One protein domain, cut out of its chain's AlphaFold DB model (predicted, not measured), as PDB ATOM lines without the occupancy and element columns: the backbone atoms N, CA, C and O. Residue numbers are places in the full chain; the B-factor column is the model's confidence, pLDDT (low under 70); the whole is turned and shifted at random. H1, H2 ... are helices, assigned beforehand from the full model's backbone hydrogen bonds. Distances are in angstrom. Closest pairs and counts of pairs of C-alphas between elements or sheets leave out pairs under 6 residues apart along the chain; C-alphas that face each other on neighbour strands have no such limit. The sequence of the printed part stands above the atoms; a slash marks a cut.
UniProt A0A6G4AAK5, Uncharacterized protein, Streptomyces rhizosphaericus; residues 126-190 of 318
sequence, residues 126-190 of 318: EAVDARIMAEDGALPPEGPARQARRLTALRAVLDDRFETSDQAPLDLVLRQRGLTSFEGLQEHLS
ATOM      1  N   GLU A 126      17.110  29.814  37.321       72.19
ATOM      2  CA  GLU A 126      16.715  29.892  38.728       72.19
ATOM      3  C   GLU A 126      17.811  30.550  39.572       72.19
ATOM      4  O   GLU A 126      17.517  31.447  40.363       72.19
ATOM      5  N   ALA A 127      19.084  30.199  39.349       70.94
ATOM      6  CA  ALA A 127      20.214  30.847  40.018       70.94
ATOM      7  C   ALA A 127      20.337  32.350  39.690       70.94
ATOM      8  O   ALA A 127      20.624  33.155  40.582       70.94
ATOM      9  N   VAL A 128      20.108  32.750  38.431       72.00
ATOM     10  CA  VAL A 128      20.126  34.167  38.023       72.00
ATOM     11  C   VAL A 128      18.945  34.927  38.633       72.00
ATOM     12  O   VAL A 128      19.146  36.010  39.180       72.00
ATOM     13  N   ASP A 129      17.733  34.364  38.612       80.06
ATOM     14  CA  ASP A 129      16.557  34.996  39.225       80.06
ATOM     15  C   ASP A 129      16.682  35.104  40.755       80.06
ATOM     16  O   ASP A 129      16.389  36.158  41.322       80.06
ATOM     17  N   ALA A 130      17.191  34.068  41.431       78.38
ATOM     18  CA  ALA A 130      17.457  34.101  42.869       78.38
ATOM     19  C   ALA A 130      18.476  35.192  43.245       78.38
ATOM     20  O   ALA A 130      18.326  35.853  44.274       78.38
ATOM     21  N   ARG A 131      19.484  35.432  42.392       73.06
ATOM     22  CA  ARG A 131      20.456  36.518  42.586       73.06
ATOM     23  C   ARG A 131      19.838  37.902  42.360       73.06
ATOM     24  O   ARG A 131      20.094  38.792  43.162       73.06
ATOM     25  N   ILE A 132      18.972  38.073  41.358       82.25
ATOM     26  CA  ILE A 132      18.204  39.322  41.179       82.25
ATOM     27  C   ILE A 132      17.321  39.584  42.404       82.25
ATOM     28  O   ILE A 132      17.310  40.699  42.911       82.25
ATOM     29  N   MET A 133      16.637  38.566  42.938       82.75
ATOM     30  CA  MET A 133      15.845  38.713  44.167       82.75
ATOM     31  C   MET A 133      16.695  39.072  45.392       82.75
ATOM     32  O   MET A 133      16.226  39.820  46.246       82.75
ATOM     33  N   ALA A 134      17.929  38.568  45.487       81.81
ATOM     34  CA  ALA A 134      18.852  38.908  46.570       81.81
ATOM     35  C   ALA A 134      19.439  40.331  46.451       81.81
ATOM     36  O   ALA A 134      19.711  40.954  47.475       81.81
ATOM     37  N   GLU A 135      19.628  40.841  45.228       81.56
ATOM     38  CA  GLU A 135      20.134  42.196  44.952       81.56
ATOM     39  C   GLU A 135      19.023  43.266  45.034       81.56
ATOM     40  O   GLU A 135      19.190  44.278  45.713       81.56
ATOM     41  N   ASP A 136      17.883  43.035  44.374       81.56
ATOM     42  CA  ASP A 136      16.811  44.026  44.176       81.56
ATOM     43  C   ASP A 136      15.635  43.859  45.164       81.56
ATOM     44  O   ASP A 136      14.712  44.675  45.188       81.56
ATOM     45  N   GLY A 137      15.616  42.781  45.959       83.12
ATOM     46  CA  GLY A 137      14.538  42.441  46.900       83.12
ATOM     47  C   GLY A 137      13.246  41.914  46.255       83.12
ATOM     48  O   GLY A 137      12.365  41.416  46.957       83.12
ATOM     49  N   ALA A 138      13.119  41.999  44.930       84.81
ATOM     50  CA  ALA A 138      11.990  41.497  44.156       84.81
ATOM     51  C   ALA A 138      12.424  41.132  42.730       84.81
ATOM     52  O   ALA A 138      13.398  41.663  42.204       84.81
ATOM     53  N   LEU A 139      11.665  40.245  42.084       82.44
ATOM     54  CA  LEU A 139      11.889  39.874  40.691       82.44
ATOM     55  C   LEU A 139      10.970  40.702  39.769       82.44
ATOM     56  O   LEU A 139       9.766  40.766  40.038       82.44
ATOM     57  N   PRO A 140      11.477  41.325  38.687       85.56
ATOM     58  CA  PRO A 140      10.626  42.025  37.726       85.56
ATOM     59  C   PRO A 140       9.585  41.086  37.085       85.56
ATOM     60  O   PRO A 140       9.874  39.901  36.898       85.56
ATOM     61  N   PRO A 141       8.398  41.587  36.690       85.38
ATOM     62  CA  PRO A 141       7.403  40.783  35.980       85.38
ATOM     63  C   PRO A 141       7.945  40.277  34.635       85.38
ATOM     64  O   PRO A 141       8.841  40.882  34.039       85.38
ATOM     65  N   GLU A 142       7.396  39.165  34.143       79.38
ATOM     66  CA  GLU A 142       7.836  38.567  32.879       79.38
ATOM     67  C   GLU A 142       7.670  39.510  31.690       79.38
ATOM     68  O   GLU A 142       6.656  40.186  31.531       79.38
ATOM     69  N   GLY A 143       8.711  39.557  30.859       82.56
ATOM     70  CA  GLY A 143       8.813  40.464  29.727       82.56
ATOM     71  C   GLY A 143      10.216  41.062  29.571       82.56
ATOM     72  O   GLY A 143      11.165  40.635  30.242       82.56
ATOM     73  N   PRO A 144      10.362  42.082  28.703       82.25
ATOM     74  CA  PRO A 144      11.661  42.648  28.332       82.25
ATOM     75  C   PRO A 144      12.478  43.179  29.518       82.25
ATOM     76  O   PRO A 144      13.699  43.059  29.519       82.25
ATOM     77  N   ALA A 145      11.820  43.716  30.552       82.69
ATOM     78  CA  ALA A 145      12.488  44.235  31.745       82.69
ATOM     79  C   ALA A 145      13.197  43.133  32.560       82.69
ATOM     80  O   ALA A 145      14.348  43.320  32.959       82.69
ATOM     81  N   ARG A 146      12.562  41.964  32.754       83.31
ATOM     82  CA  ARG A 146      13.182  40.812  33.439       83.31
ATOM     83  C   ARG A 146      14.349  40.254  32.622       83.31
ATOM     84  O   ARG A 146      15.409  40.028  33.193       83.31
ATOM     85  N   GLN A 147      14.209  40.123  31.298       83.31
ATOM     86  CA  GLN A 147      15.313  39.660  30.439       83.31
ATOM     87  C   GLN A 147      16.491  40.648  30.401       83.31
ATOM     88  O   GLN A 147      17.644  40.222  30.461       83.31
ATOM     89  N   ALA A 148      16.232  41.959  30.386       83.62
ATOM     90  CA  ALA A 148      17.281  42.969  30.504       83.62
ATOM     91  C   ALA A 148      17.991  42.902  31.869       83.62
ATOM     92  O   ALA A 148      19.218  42.941  31.915       83.62
ATOM     93  N   ARG A 149      17.256  42.731  32.981       84.81
ATOM     94  CA  ARG A 149      17.868  42.591  34.316       84.81
ATOM     95  C   ARG A 149      18.656  41.286  34.464       84.81
ATOM     96  O   ARG A 149      19.749  41.337  35.018       84.81
ATOM     97  N   ARG A 150      18.171  40.167  33.909       84.12
ATOM     98  CA  ARG A 150      18.899  38.885  33.812       84.12
ATOM     99  C   ARG A 150      20.190  39.011  33.016       84.12
ATOM    100  O   ARG A 150      21.229  38.576  33.499       84.12
ATOM    101  N   LEU A 151      20.164  39.670  31.855       83.44
ATOM    102  CA  LEU A 151      21.375  39.961  31.082       83.44
ATOM    103  C   LEU A 151      22.363  40.827  31.878       83.44
ATOM    104  O   LEU A 151      23.554  40.533  31.882       83.44
ATOM    105  N   THR A 152      21.887  41.860  32.578       82.88
ATOM    106  CA  THR A 152      22.733  42.722  33.422       82.88
ATOM    107  C   THR A 152      23.324  41.969  34.615       82.88
ATOM    108  O   THR A 152      24.517  42.091  34.873       82.88
ATOM    109  N   ALA A 153      22.529  41.153  35.314       80.31
ATOM    110  CA  ALA A 153      22.997  40.319  36.422       80.31
ATOM    111  C   ALA A 153      24.027  39.285  35.940       80.31
ATOM    112  O   ALA A 153      25.084  39.139  36.546       80.31
ATOM    113  N   LEU A 154      23.770  38.633  34.802       73.88
ATOM    114  CA  LEU A 154      24.704  37.705  34.168       73.88
ATOM    115  C   LEU A 154      26.011  38.403  33.760       73.88
ATOM    116  O   LEU A 154      27.086  37.874  34.021       73.88
ATOM    117  N   ARG A 155      25.947  39.616  33.195       75.94
ATOM    118  CA  ARG A 155      27.140  40.429  32.895       75.94
ATOM    119  C   ARG A 155      27.921  40.822  34.147       75.94
ATOM    120  O   ARG A 155      29.136  40.719  34.119       75.94
ATOM    121  N   ALA A 156      27.255  41.175  35.246       74.25
ATOM    122  CA  ALA A 156      27.925  41.461  36.516       74.25
ATOM    123  C   ALA A 156      28.601  40.209  37.115       74.25
ATOM    124  O   ALA A 156      29.758  40.270  37.511       74.25
ATOM    125  N   VAL A 157      27.926  39.048  37.103       70.12
ATOM    126  CA  VAL A 157      28.507  37.745  37.504       70.12
ATOM    127  C   VAL A 157      29.743  37.408  36.670       70.12
ATOM    128  O   VAL A 157      30.701  36.827  37.180       70.12
ATOM    129  N   LEU A 158      29.686  37.726  35.378       66.50
ATOM    130  CA  LEU A 158      30.782  37.559  34.446       66.50
ATOM    131  C   LEU A 158      31.932  38.520  34.797       66.50
ATOM    132  O   LEU A 158      33.013  38.027  35.109       66.50
ATOM    133  N   ASP A 159      31.711  39.840  34.825       68.44
ATOM    134  CA  ASP A 159      32.730  40.856  35.155       68.44
ATOM    135  C   ASP A 159      33.402  40.606  36.522       68.44
ATOM    136  O   ASP A 159      34.628  40.612  36.587       68.44
ATOM    137  N   ASP A 160      32.652  40.257  37.580       63.47
ATOM    138  CA  ASP A 160      33.193  39.859  38.901       63.47
ATOM    139  C   ASP A 160      34.195  38.682  38.811       63.47
ATOM    140  O   ASP A 160      35.103  38.530  39.639       63.47
ATOM    141  N   ARG A 161      34.011  37.797  37.820       54.62
ATOM    142  CA  ARG A 161      34.842  36.609  37.558       54.62
ATOM    143  C   ARG A 161      35.935  36.851  36.510       54.62
ATOM    144  O   ARG A 161      36.710  35.931  36.236       54.62
ATOM    145  N   PHE A 162      36.054  38.055  35.956       52.91
ATOM    146  CA  PHE A 162      37.128  38.434  35.037       52.91
ATOM    147  C   PHE A 162      38.120  39.410  35.687       52.91
ATOM    148  O   PHE A 162      37.785  40.208  36.552       52.91
ATOM    149  N   GLU A 163      39.361  39.391  35.201       48.06
ATOM    150  CA  GLU A 163      40.181  40.605  35.155       48.06
ATOM    151  C   GLU A 163      40.128  41.123  33.714       48.06
ATOM    152  O   GLU A 163      40.903  40.705  32.844       48.06
ATOM    153  N   THR A 164      39.150  41.987  33.440       49.31
ATOM    154  CA  THR A 164      39.091  42.762  32.200       49.31
ATOM    155  C   THR A 164      40.160  43.853  32.252       49.31
ATOM    156  O   THR A 164      40.287  44.579  33.234       49.31
ATOM    157  N   SER A 165      40.968  43.954  31.198       50.53
ATOM    158  CA  SER A 165      41.880  45.085  31.009       50.53
ATOM    159  C   SER A 165      41.213  46.140  30.130       50.53
ATOM    160  O   SER A 165      40.391  45.799  29.280       50.53
ATOM    161  N   ASP A 166      41.635  47.402  30.249       54.56
ATOM    162  CA  ASP A 166      41.128  48.523  29.432       54.56
ATOM    163  C   ASP A 166      41.202  48.265  27.911       54.56
ATOM    164  O   ASP A 166      40.468  48.857  27.126       54.56
ATOM    165  N   GLN A 167      42.088  47.356  27.487       42.84
ATOM    166  CA  GLN A 167      42.279  46.951  26.090       42.84
ATOM    167  C   GLN A 167      41.247  45.927  25.582       42.84
ATOM    168  O   GLN A 167      41.153  45.720  24.374       42.84
ATOM    169  N   ALA A 168      40.499  45.264  26.470       51.50
ATOM    170  CA  ALA A 168      39.498  44.256  26.123       51.50
ATOM    171  C   ALA A 168      38.366  44.193  27.179       51.50
ATOM    172  O   ALA A 168      38.264  43.212  27.921       51.50
ATOM    173  N   PRO A 169      37.506  45.226  27.277       64.19
ATOM    174  CA  PRO A 169      36.355  45.196  28.176       64.19
ATOM    175  C   PRO A 169      35.334  44.141  27.726       64.19
ATOM    176  O   PRO A 169      35.033  44.030  26.534       64.19
ATOM    177  N   LEU A 170      34.764  43.392  28.680       66.38
ATOM    178  CA  LEU A 170      33.813  42.297  28.428       66.38
ATOM    179  C   LEU A 170      32.670  42.723  27.501       66.38
ATOM    180  O   LEU A 170      32.319  42.015  26.558       66.38
ATOM    181  N   ASP A 171      32.120  43.910  27.741       68.62
ATOM    182  CA  ASP A 171      30.967  44.427  27.009       68.62
ATOM    183  C   ASP A 171      31.262  44.696  25.518       68.62
ATOM    184  O   ASP A 171      30.354  44.657  24.689       68.62
ATOM    185  N   LEU A 172      32.533  44.906  25.147       65.81
ATOM    186  CA  LEU A 172      32.974  45.005  23.752       65.81
ATOM    187  C   LEU A 172      33.120  43.617  23.111       65.81
ATOM    188  O   LEU A 172      32.667  43.424  21.984       65.81
ATOM    189  N   VAL A 173      33.660  42.640  23.849       65.50
ATOM    190  CA  VAL A 173      33.784  41.240  23.399       65.50
ATOM    191  C   VAL A 173      32.405  40.624  23.135       65.50
ATOM    192  O   VAL A 173      32.173  40.066  22.063       65.50
ATOM    193  N   LEU A 174      31.455  40.789  24.062       68.00
ATOM    194  CA  LEU A 174      30.087  40.279  23.906       68.00
ATOM    195  C   LEU A 174      29.376  40.896  22.691       68.00
ATOM    196  O   LEU A 174      28.708  40.180  21.948       68.00
ATOM    197  N   ARG A 175      29.556  42.201  22.434       72.12
ATOM    198  CA  ARG A 175      29.003  42.868  21.241       72.12
ATOM    199  C   ARG A 175      29.645  42.366  19.946       72.12
ATOM    200  O   ARG A 175      28.922  42.109  18.989       72.12
ATOM    201  N   GLN A 176      30.969  42.194  19.912       70.12
ATOM    202  CA  GLN A 176      31.691  41.673  18.741       70.12
ATOM    203  C   GLN A 176      31.293  40.233  18.390       70.12
ATOM    204  O   GLN A 176      31.215  39.897  17.212       70.12
ATOM    205  N   ARG A 177      30.997  39.400  19.397       63.75
ATOM    206  CA  ARG A 177      30.513  38.019  19.222       63.75
ATOM    207  C   ARG A 177      28.977  37.918  19.074       63.75
ATOM    208  O   ARG A 177      28.448  36.818  19.013       63.75
ATOM    209  N   GLY A 178      28.244  39.039  19.020       73.44
ATOM    210  CA  GLY A 178      26.782  39.068  18.829       73.44
ATOM    211  C   GLY A 178      25.929  38.708  20.060       73.44
ATOM    212  O   GLY A 178      24.700  38.705  19.979       73.44
ATOM    213  N   LEU A 179      26.550  38.469  21.219       75.00
ATOM    214  CA  LEU A 179      25.925  37.992  22.460       75.00
ATOM    215  C   LEU A 179      25.249  39.138  23.233       75.00
ATOM    216  O   LEU A 179      25.668  39.563  24.314       75.00
ATOM    217  N   THR A 180      24.200  39.690  22.625       79.00
ATOM    218  CA  THR A 180      23.492  40.890  23.104       79.00
ATOM    219  C   THR A 180      22.174  40.603  23.833       79.00
ATOM    220  O   THR A 180      21.619  41.522  24.429       79.00
ATOM    221  N   SER A 181      21.699  39.353  23.849       79.81
ATOM    222  CA  SER A 181      20.508  38.905  24.586       79.81
ATOM    223  C   SER A 181      20.871  37.958  25.736       79.81
ATOM    224  O   SER A 181      21.924  37.318  25.716       79.81
ATOM    225  N   PHE A 182      19.993  37.855  26.744       75.69
ATOM    226  CA  PHE A 182      20.148  36.860  27.813       75.69
ATOM    227  C   PHE A 182      20.110  35.438  27.245       75.69
ATOM    228  O   PHE A 182      21.002  34.660  27.544       75.69
ATOM    229  N   GLU A 183      19.142  35.135  26.376       72.25
ATOM    230  CA  GLU A 183      18.960  33.808  25.771       72.25
ATOM    231  C   GLU A 183      20.170  33.379  24.925       72.25
ATOM    232  O   GLU A 183      20.677  32.283  25.121       72.25
ATOM    233  N   GLY A 184      20.716  34.249  24.065       68.06
ATOM    234  CA  GLY A 184      21.877  33.902  23.231       68.06
ATOM    235  C   GLY A 184      23.177  33.743  24.032       68.06
ATOM    236  O   GLY A 184      24.013  32.898  23.711       68.06
ATOM    237  N   LEU A 185      23.338  34.520  25.110       67.25
ATOM    238  CA  LEU A 185      24.447  34.363  26.053       67.25
ATOM    239  C   LEU A 185      24.269  33.110  26.929       67.25
ATOM    240  O   LEU A 185      25.238  32.404  27.188       67.25
ATOM    241  N   GLN A 186      23.041  32.807  27.350       68.06
ATOM    242  CA  GLN A 186      22.686  31.588  28.073       68.06
ATOM    243  C   GLN A 186      22.947  30.349  27.211       68.06
ATOM    244  O   GLN A 186      23.563  29.410  27.699       68.06
ATOM    245  N   GLU A 187      22.552  30.362  25.939       64.12
ATOM    246  CA  GLU A 187      22.777  29.291  24.964       64.12
ATOM    247  C   GLU A 187      24.278  29.035  24.748       64.12
ATOM    248  O   GLU A 187      24.733  27.913  24.951       64.12
ATOM    249  N   HIS A 188      25.081  30.077  24.492       57.62
ATOM    250  CA  HIS A 188      26.547  29.950  24.379       57.62
ATOM    251  C   HIS A 188      27.233  29.473  25.671       57.62
ATOM    252  O   HIS A 188      28.286  28.832  25.634       57.62
ATOM    253  N   LEU A 189      26.668  29.791  26.839       54.44
ATOM    254  CA  LEU A 189      27.184  29.325  28.127       54.44
ATOM    255  C   LEU A 189      26.625  27.949  28.530       54.44
ATOM    256  O   LEU A 189      27.185  27.323  29.437       54.44
ATOM    257  N   SER A 190      25.595  27.436  27.853       48.81
ATOM    258  CA  SER A 190      24.956  26.149  28.145       48.81
ATOM    259  C   SER A 190      25.759  24.981  27.553       48.81
ATOM    260  O   SER A 190      26.171  25.030  26.399       48.81
TER     261      SER A 190
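AT A GLANCE: This is residues 126 to 190 of the 318 residues of an uncharacterized protein of Streptomyces rhizosphaericus (UniProt A0A6G4AAK5). One long helix, H2, makes the backbone of this small domain, with H1 set crosswise on its middle residues and H4 packed on another side of H2. Past the last residues of H2, the chain swings out in a loop whose residues 163 to 168 stick out free, then folds back through the short helix H3 to H4. The printed part has 65 residues with four named helices, H1, H2, H3 and H4 in chain order, and no named strand; the class is all helix. It is elongated, with spans of 36 by 21 by 20 A, and only just compact, close to loose, with a radius of gyration of the C-alphas of 12.4 A.

HOW THE PARTS SIT: H1, residues 126 to 136, touches H2, residues 144 to 160, about perpendicular at 89 degrees. The closest C-alphas are those of Val 128 and Arg 150, 6.4 A apart, and H2 touches H1 with residues 149 to 154 alone. H3, residues 170 to 176, is close to H2 but not clearly touching, at a steep tilt of 60 degrees, opposite ways; the closest C-alphas, of Asp 159 and Leu 170, are 7.0 A apart. H4, residues 182 to 189, touches residues 147 to 154 of H2 alone, at a steep tilt of 38 degrees, the same way; the closest C-alphas, of Leu 151 and Phe 182, are 4.7 A apart. H1 is apart from H3 and H4, and H3 and H4 are only just apart, with closest C-alphas 8.5 A apart. In H1, H2, H3 and H4 every O i to N i+4 pair is within hydrogen-bond range.

IN THESE COORDINATES: H1 begins at C-alpha 126 (16.715, 29.892, 38.728) and is 15.1 A long from first to last C-alpha. H2, 24.1 A, begins at C-alpha 144 (11.661, 42.648, 28.332). H3 measures 9.9 A, and H4, 10.3 A, ends at C-alpha 189 (27.184, 29.325, 28.127).

THE WHOLE: The C-alphas farthest apart, of Pro 141 and Gln 167, are 36.8 A apart. The printed part has no cut. No link is long, and that from H3 to H4 is tight. The mean pLDDT of the printed part is 71.6; it is under 70 at residues 158 to 174, 177 and 184 to 190.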